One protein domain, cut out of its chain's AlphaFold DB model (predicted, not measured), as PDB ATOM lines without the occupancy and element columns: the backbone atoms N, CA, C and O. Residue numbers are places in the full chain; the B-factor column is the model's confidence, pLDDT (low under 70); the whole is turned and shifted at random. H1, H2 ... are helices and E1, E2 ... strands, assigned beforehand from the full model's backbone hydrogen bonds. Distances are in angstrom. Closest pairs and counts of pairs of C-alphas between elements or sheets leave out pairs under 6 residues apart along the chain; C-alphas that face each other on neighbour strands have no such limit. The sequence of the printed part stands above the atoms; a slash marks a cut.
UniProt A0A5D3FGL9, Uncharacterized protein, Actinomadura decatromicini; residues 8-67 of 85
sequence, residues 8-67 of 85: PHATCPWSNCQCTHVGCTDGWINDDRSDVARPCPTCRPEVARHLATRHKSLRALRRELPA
ATOM      1  N   PRO A   8     187.119 233.595 276.994       47.88
ATOM      2  CA  PRO A   8     187.742 234.364 278.078       47.88
ATOM      3  C   PRO A   8     189.005 233.660 278.604       47.88
ATOM      4  O   PRO A   8     189.808 234.223 279.349       47.88
ATOM      5  N   HIS A   9     189.220 232.421 278.161       45.62
ATOM      6  CA  HIS A   9     190.502 231.762 278.144       45.62
ATOM      7  C   HIS A   9     191.279 232.320 276.951       45.62
ATOM      8  O   HIS A   9     191.333 231.689 275.899       45.62
ATOM      9  N   ALA A  10     191.907 233.488 277.097       51.72
ATOM     10  CA  ALA A  10     193.062 233.817 276.273       51.72
ATOM     11  C   ALA A  10     194.074 232.682 276.492       51.72
ATOM     12  O   ALA A  10     194.812 232.652 277.476       51.72
ATOM     13  N   THR A  11     193.963 231.650 275.657       54.03
ATOM     14  CA  THR A  11     194.692 230.400 275.786       54.03
ATOM     15  C   THR A  11     196.146 230.774 275.703       54.03
ATOM     16  O   THR A  11     196.574 231.428 274.751       54.03
ATOM     17  N   CYS A  12     196.879 230.433 276.754       52.53
ATOM     18  CA  CYS A  12     198.276 230.775 276.853       52.53
ATOM     19  C   CYS A  12     198.995 230.424 275.540       52.53
ATOM     20  O   CYS A  12     198.791 229.318 275.039       52.53
ATOM     21  N   PRO A  13     199.838 231.310 274.978       56.62
ATOM     22  CA  PRO A  13     200.434 231.088 273.659       56.62
ATOM     23  C   PRO A  13     201.367 229.871 273.595       56.62
ATOM     24  O   PRO A  13     201.814 229.489 272.517       56.62
ATOM     25  N   TRP A  14     201.666 229.229 274.729       60.12
ATOM     26  CA  TRP A  14     202.303 227.921 274.720       60.12
ATOM     27  C   TRP A  14     201.263 226.829 274.528       60.12
ATOM     28  O   TRP A  14     200.479 226.544 275.429       60.12
ATOM     29  N   SER A  15     201.356 226.150 273.386       53.78
ATOM     30  CA  SER A  15     200.482 225.057 272.943       53.78
ATOM     31  C   SER A  15     200.347 223.896 273.941       53.78
ATOM     32  O   SER A  15     199.421 223.105 273.828       53.78
ATOM     33  N   ASN A  16     201.249 223.805 274.926       58.50
ATOM     34  CA  ASN A  16     201.253 222.799 275.994       58.50
ATOM     35  C   ASN A  16     201.005 223.384 277.401       58.50
ATOM     36  O   ASN A  16     201.091 222.646 278.383       58.50
ATOM     37  N   CYS A  17     200.746 224.690 277.551       62.16
ATOM     38  CA  CYS A  17     200.460 225.259 278.867       62.16
ATOM     39  C   CYS A  17     198.972 225.105 279.202       62.16
ATOM     40  O   CYS A  17     198.123 225.802 278.657       62.16
ATOM     41  N   GLN A  18     198.663 224.236 280.167       68.44
ATOM     42  CA  GLN A  18     197.310 224.040 280.705       68.44
ATOM     43  C   GLN A  18     196.930 225.095 281.761       68.44
ATOM     44  O   GLN A  18     196.211 224.797 282.713       68.44
ATOM     45  N   CYS A  19     197.456 226.322 281.670       74.06
ATOM     46  CA  CYS A  19     197.109 227.324 282.671       74.06
ATOM     47  C   CYS A  19     195.662 227.790 282.492       74.06
ATOM     48  O   CYS A  19     195.228 228.115 281.390       74.06
ATOM     49  N   THR A  20     194.946 227.888 283.604       70.62
ATOM     50  CA  THR A  20     193.562 228.377 283.671       70.62
ATOM     51  C   THR A  20     193.480 229.810 284.206       70.62
ATOM     52  O   THR A  20     192.402 230.287 284.548       70.62
ATOM     53  N   HIS A  21     194.618 230.509 284.301       73.38
ATOM     54  CA  HIS A  21     194.667 231.885 284.791       73.38
ATOM     55  C   HIS A  21     194.066 232.842 283.756       73.38
ATOM     56  O   HIS A  21     194.597 232.986 282.654       73.38
ATOM     57  N   VAL A  22     192.984 233.519 284.141       70.06
ATOM     58  CA  VAL A  22     192.364 234.593 283.356       70.06
ATOM     59  C   VAL A  22     193.389 235.712 283.143       70.06
ATOM     60  O   VAL A  22     194.131 236.058 284.062       70.06
ATOM     61  N   GLY A  23     193.489 236.228 281.915       70.50
ATOM     62  CA  GLY A  23     194.460 237.272 281.562       70.50
ATOM     63  C   GLY A  23     195.909 236.788 281.401       70.50
ATOM     64  O   GLY A  23     196.823 237.614 281.328       70.50
ATOM     65  N   CYS A  24     196.151 235.470 281.340       73.69
ATOM     66  CA  CYS A  24     197.477 234.921 281.064       73.69
ATOM     67  C   CYS A  24     197.856 235.090 279.586       73.69
ATOM     68  O   CYS A  24     197.365 234.381 278.713       73.69
ATOM     69  N   THR A  25     198.791 235.992 279.310       73.25
ATOM     70  CA  THR A  25     199.313 236.273 277.968       73.25
ATOM     71  C   THR A  25     200.831 236.165 277.993       73.25
ATOM     72  O   THR A  25     201.480 236.720 278.876       73.25
ATOM     73  N   ASP A  26     201.420 235.369 277.097       73.81
ATOM     74  CA  ASP A  26     202.881 235.160 277.033       73.81
ATOM     75  C   ASP A  26     203.535 234.760 278.376       73.81
ATOM     76  O   ASP A  26     204.700 235.062 278.651       73.81
ATOM     77  N   GLY A  27     202.778 234.075 279.243       76.81
ATOM     78  CA  GLY A  27     203.196 233.673 280.592       76.81
ATOM     79  C   GLY A  27     203.273 234.768 281.613       76.81
ATOM     80  O   GLY A  27     203.968 234.606 282.616       76.81
ATOM     81  N   TRP A  28     202.541 235.837 281.372       78.44
ATOM     82  CA  TRP A  28     202.287 236.895 282.319       78.44
ATOM     83  C   TRP A  28     200.793 236.941 282.591       78.44
ATOM     84  O   TRP A  28     199.983 236.977 281.674       78.44
ATOM     85  N   ILE A  29     200.436 236.896 283.865       78.69
ATOM     86  CA  ILE A  29     199.093 237.130 284.365       78.69
ATOM     87  C   ILE A  29     198.992 238.631 284.604       78.69
ATOM     88  O   ILE A  29     199.693 239.171 285.469       78.69
ATOM     89  N   ASN A  30     198.142 239.293 283.827       73.69
ATOM     90  CA  ASN A  30     197.720 240.649 284.140       73.69
ATOM     91  C   ASN A  30     196.662 240.566 285.232       73.69
ATOM     92  O   ASN A  30     195.671 239.859 285.094       73.69
ATOM     93  N   ASP A  31     196.921 241.237 286.344       68.25
ATOM     94  CA  ASP A  31     195.974 241.332 287.438       68.25
ATOM     95  C   ASP A  31     195.232 242.655 287.266       68.25
ATOM     96  O   ASP A  31     195.830 243.700 287.463       68.25
ATOM     97  N   ASP A  32     193.949 242.661 286.899       65.31
ATOM     98  CA  ASP A  32     193.206 243.925 286.714       65.31
ATOM     99  C   ASP A  32     193.172 244.806 287.979       65.31
ATOM    100  O   ASP A  32     192.888 245.998 287.911       65.31
ATOM    101  N   ARG A  33     193.473 244.233 289.154       63.31
ATOM    102  CA  ARG A  33     193.581 244.971 290.421       63.31
ATOM    103  C   ARG A  33     194.979 245.509 290.710       63.31
ATOM    104  O   ARG A  33     195.124 246.326 291.618       63.31
ATOM    105  N   SER A  34     195.990 245.054 289.983       61.91
ATOM    106  CA  SER A  34     197.377 245.452 290.166       61.91
ATOM    107  C   SER A  34     197.959 245.793 288.800       61.91
ATOM    108  O   SER A  34     198.192 244.894 288.000       61.91
ATOM    109  N   ASP A  35     198.353 247.047 288.561       63.34
ATOM    110  CA  ASP A  35     199.092 247.473 287.349       63.34
ATOM    111  C   ASP A  35     200.450 246.752 287.143       63.34
ATOM    112  O   ASP A  35     201.272 247.106 286.295       63.34
ATOM    113  N   VAL A  36     200.724 245.731 287.953       67.94
ATOM    114  CA  VAL A  36     201.896 244.880 287.932       67.94
ATOM    115  C   VAL A  36     201.507 243.513 287.378       67.94
ATOM    116  O   VAL A  36     200.932 242.670 288.066       67.94
ATOM    117  N   ALA A  37     201.921 243.257 286.143       73.62
ATOM    118  CA  ALA A  37     201.866 241.928 285.555       73.62
ATOM    119  C   ALA A  37     202.792 240.952 286.304       73.62
ATOM    120  O   ALA A  37     203.964 241.239 286.579       73.62
ATOM    121  N   ARG A  38     202.264 239.767 286.618       78.12
ATOM    122  CA  ARG A  38     202.946 238.719 287.390       78.12
ATOM    123  C   ARG A  38     203.285 237.532 286.493       78.12
ATOM    124  O   ARG A  38     202.507 237.218 285.604       78.12
ATOM    125  N   PRO A  39     204.419 236.844 286.678       81.00
ATOM    126  CA  PRO A  39     204.714 235.654 285.886       81.00
ATOM    127  C   PRO A  39     203.715 234.538 286.215       81.00
ATOM    128  O   PRO A  39     203.399 234.296 287.380       81.00
ATOM    129  N   CYS A  40     203.253 233.828 285.192       81.00
ATOM    130  CA  CYS A  40     202.386 232.673 285.357       81.00
ATOM    131  C   CYS A  40     203.185 231.508 285.967       81.00
ATOM    132  O   CYS A  40     204.163 231.063 285.357       81.00
ATOM    133  N   PRO A  41     202.781 230.965 287.130       80.12
ATOM    134  CA  PRO A  41     203.502 229.873 287.781       80.12
ATOM    135  C   PRO A  41     203.427 228.566 286.989       80.12
ATOM    136  O   PRO A  41     204.345 227.759 287.064       80.12
ATOM    137  N   THR A  42     202.368 228.369 286.202       79.88
ATOM    138  CA  THR A  42     202.194 227.171 285.374       79.88
ATOM    139  C   THR A  42     203.055 227.234 284.123       79.88
ATOM    140  O   THR A  42     203.687 226.252 283.753       79.88
ATOM    141  N   CYS A  43     203.104 228.395 283.473       77.12
ATOM    142  CA  CYS A  43     203.778 228.491 282.190       77.12
ATOM    143  C   CYS A  43     205.246 228.911 282.288       77.12
ATOM    144  O   CYS A  43     206.039 228.581 281.411       77.12
ATOM    145  N   ARG A  44     205.626 229.633 283.351       78.50
ATOM    146  CA  ARG A  44     207.019 229.987 283.661       78.50
ATOM    147  C   ARG A  44     207.316 229.789 285.153       78.50
ATOM    148  O   ARG A  44     207.573 230.767 285.864       78.50
ATOM    149  N   PRO A  45     207.337 228.530 285.633       79.88
ATOM    150  CA  PRO A  45     207.566 228.213 287.042       79.88
ATOM    151  C   PRO A  45     208.909 228.731 287.566       79.88
ATOM    152  O   PRO A  45     208.984 229.162 288.713       79.88
ATOM    153  N   GLU A  46     209.966 228.744 286.748       83.00
ATOM    154  CA  GLU A  46     211.287 229.247 287.155       83.00
ATOM    155  C   GLU A  46     211.276 230.759 287.415       83.00
ATOM    156  O   GLU A  46     211.758 231.228 288.447       83.00
ATOM    157  N   VAL A  47     210.656 231.529 286.515       82.88
ATOM    158  CA  VAL A  47     210.513 232.987 286.652       82.88
ATOM    159  C   VAL A  47     209.631 233.307 287.856       82.88
ATOM    160  O   VAL A  47     210.003 234.136 288.686       82.88
ATOM    161  N   ALA A  48     208.496 232.613 287.986       83.62
ATOM    162  CA  ALA A  48     207.601 232.762 289.124       83.62
ATOM    163  C   ALA A  48     208.306 232.449 290.448       83.62
ATOM    164  O   ALA A  48     208.199 233.230 291.388       83.62
ATOM    165  N   ARG A  49     209.105 231.377 290.511       84.81
ATOM    166  CA  ARG A  49     209.874 231.000 291.704       84.81
ATOM    167  C   ARG A  49     210.916 232.052 292.071       84.81
ATOM    168  O   ARG A  49     211.009 232.430 293.237       84.81
ATOM    169  N   HIS A  50     211.677 232.558 291.102       85.50
ATOM    170  CA  HIS A  50     212.696 233.577 291.356       85.50
ATOM    171  C   HIS A  50     212.106 234.916 291.809       85.50
ATOM    172  O   HIS A  50     212.676 235.550 292.699       85.50
ATOM    173  N   LEU A  51     210.967 235.327 291.241       80.88
ATOM    174  CA  LEU A  51     210.271 236.537 291.680       80.88
ATOM    175  C   LEU A  51     209.588 236.344 293.042       80.88
ATOM    176  O   LEU A  51     209.681 237.230 293.887       80.88
ATOM    177  N   ALA A  52     208.964 235.187 293.292       82.06
ATOM    178  CA  ALA A  52     208.300 234.882 294.562       82.06
ATOM    179  C   ALA A  52     209.285 234.842 295.740       82.06
ATOM    180  O   ALA A  52     209.017 235.401 296.798       82.06
ATOM    181  N   THR A  53     210.459 234.243 295.535       83.69
ATOM    182  CA  THR A  53     211.541 234.195 296.537       83.69
ATOM    183  C   THR A  53     212.332 235.501 296.636       83.69
ATOM    184  O   THR A  53     213.240 235.601 297.456       83.69
ATOM    185  N   ARG A  54     212.035 236.496 295.783       77.56
ATOM    186  CA  ARG A  54     212.831 237.722 295.578       77.56
ATOM    187  C   ARG A  54     214.319 237.458 295.313       77.56
ATOM    188  O   ARG A  54     215.139 238.362 295.440       77.56
ATOM    189  N   HIS A  55     214.665 236.240 294.902       82.31
ATOM    190  CA  HIS A  55     216.038 235.821 294.646       82.31
ATOM    191  C   HIS A  55     216.639 236.574 293.453       82.31
ATOM    192  O   HIS A  55     217.837 236.846 293.421       82.31
ATOM    193  N   LYS A  56     215.814 236.931 292.458       80.06
ATOM    194  CA  LYS A  56     216.217 237.760 291.314       80.06
ATOM    195  C   LYS A  56     215.127 238.769 290.987       80.06
ATOM    196  O   LYS A  56     213.943 238.457 291.051       80.06
ATOM    197  N   SER A  57     215.530 239.973 290.589       81.94
ATOM    198  CA  SER A  57     214.598 240.949 290.025       81.94
ATOM    199  C   SER A  57     214.218 240.563 288.595       81.94
ATOM    200  O   SER A  57     214.985 239.909 287.883       81.94
ATOM    201  N   LEU A  58     213.062 241.038 288.127       77.62
ATOM    202  CA  LEU A  58     212.616 240.830 286.747       77.62
ATOM    203  C   LEU A  58     213.659 241.329 285.735       77.62
ATOM    204  O   LEU A  58     213.890 240.695 284.712       77.62
ATOM    205  N   ARG A  59     214.365 242.423 286.051       80.94
ATOM    206  CA  ARG A  59     215.464 242.953 285.231       80.94
ATOM    207  C   ARG A  59     216.654 241.992 285.143       80.94
ATOM    208  O   ARG A  59     217.227 241.869 284.066       80.94
ATOM    209  N   ALA A  60     217.021 241.329 286.241       83.25
ATOM    210  CA  ALA A  60     218.088 240.329 286.245       83.25
ATOM    211  C   ALA A  60     217.690 239.093 285.425       83.25
ATOM    212  O   ALA A  60     218.439 238.680 284.547       83.25
ATOM    213  N   LEU A  61     216.463 238.592 285.609       81.38
ATOM    214  CA  LEU A  61     215.946 237.453 284.841       81.38
ATOM    215  C   LEU A  61     215.937 237.718 283.331       81.38
ATOM    216  O   LEU A  61     216.241 236.821 282.561       81.38
ATOM    217  N   ARG A  62     215.669 238.952 282.891       79.75
ATOM    218  CA  ARG A  62     215.753 239.326 281.466       79.75
ATOM    219  C   ARG A  62     217.161 239.296 280.884       79.75
ATOM    220  O   ARG A  62     217.296 239.155 279.675       79.75
ATOM    221  N   ARG A  63     218.191 239.509 281.707       82.38
ATOM    222  CA  ARG A  63     219.587 239.430 281.253       82.38
ATOM    223  C   ARG A  63     220.011 237.984 281.040       82.38
ATOM    224  O   ARG A  63     220.763 237.710 280.119       82.38
ATOM    225  N   GLU A  64     219.515 237.088 281.885       81.81
ATOM    226  CA  GLU A  64     219.811 235.657 281.812       81.81
ATOM    227  C   GLU A  64     218.938 234.937 280.774       81.81
ATOM    228  O   GLU A  64     219.402 234.034 280.088       81.81
ATOM    229  N   LEU A  65     217.681 235.364 280.631       75.50
ATOM    230  CA  LEU A  65     216.691 234.796 279.721       75.50
ATOM    231  C   LEU A  65     216.267 235.867 278.703       75.50
ATOM    232  O   LEU A  65     215.225 236.507 278.881       75.50
ATOM    233  N   PRO A  66     217.039 236.084 277.622       68.06
ATOM    234  CA  PRO A  66     216.721 237.102 276.618       68.06
ATOM    235  C   PRO A  66     215.384 236.835 275.904       68.06
ATOM    236  O   PRO A  66     214.715 237.773 275.480       68.06
ATOM    237  N   ALA A  67     214.933 235.575 275.863       69.75
ATOM    238  CA  ALA A  67     213.612 235.165 275.379       69.75
ATOM    239  C   ALA A  67     212.482 235.335 276.424       69.75
ATOM    240  O   ALA A  67     211.426 234.703 276.319       69.75
TER     241      ALA A  67
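Overview. This is residues 8 to 67 of the 85 residues of an uncharacterized protein of Actinomadura decatromicini (UniProt A0A5D3FGL9). From its first residue the printed part winds through a long looped stretch, residues 8 to 27, into a small two-stranded hairpin, E1 and E2; two short helices follow at the other end of the domain, H1 near the end of E2 and H2 beyond, away from the strands. The printed part has 60 residues, with two named strands and then two named helices in the order E1, E2, H1, H2. The sheet order is E1 - E2, antiparallel; the class is mixed, helices and strands, with under half of the residues in named elements. The whole is compact, with a radius of gyration of the C-alphas of 11.6 A and spans of 32 by 27 by 17 A.

Along the chain. Start at Pro 8 and pass residues 8 to 27, which hold no named element. Find C-alpha 28 at (202.287, 236.895, 282.319); there E1 begins, residues 28 to 31. E2, residues 34 to 39, is 13.0 A long. H1, residues 45 to 52, and H2, residues 58 to 64, each measure 10.1 A; H2 ends at C-alpha 64, (219.811, 235.657, 281.812).

Arrangement. Look first at the hairpin of E1 and E2, antiparallel at 153 degrees, where N 29 and O 38 are 2.7 A apart, within hydrogen-bond range. Residues 24 to 25 form a short antiparallel pairing with residues 28 to 29 of E1. The closest C-alphas of E2 and H1 are those of Pro 39 and Ala 48, 5.2 A apart. H1 and H2 are close but not clearly touching, with the C-alphas of Leu 51 and Leu 58 closest at 6.9 A; they run opposite ways at a steep tilt of 43 degrees. E1 is apart from H1, and H2 is apart from both strands. In H1 and H2 every O i to N i+4 pair is within hydrogen-bond range.

Size, cuts and confidence. The two C-alphas farthest apart, those of Pro 8 and His 55, are 32.8 A apart. The printed part has no cut, and the three links between named elements are tight. Look in the B-factor column for pLDDT under 70 at residues 8 to 18, 31 to 36 and 66 to 67; the mean of the printed part is 72.8.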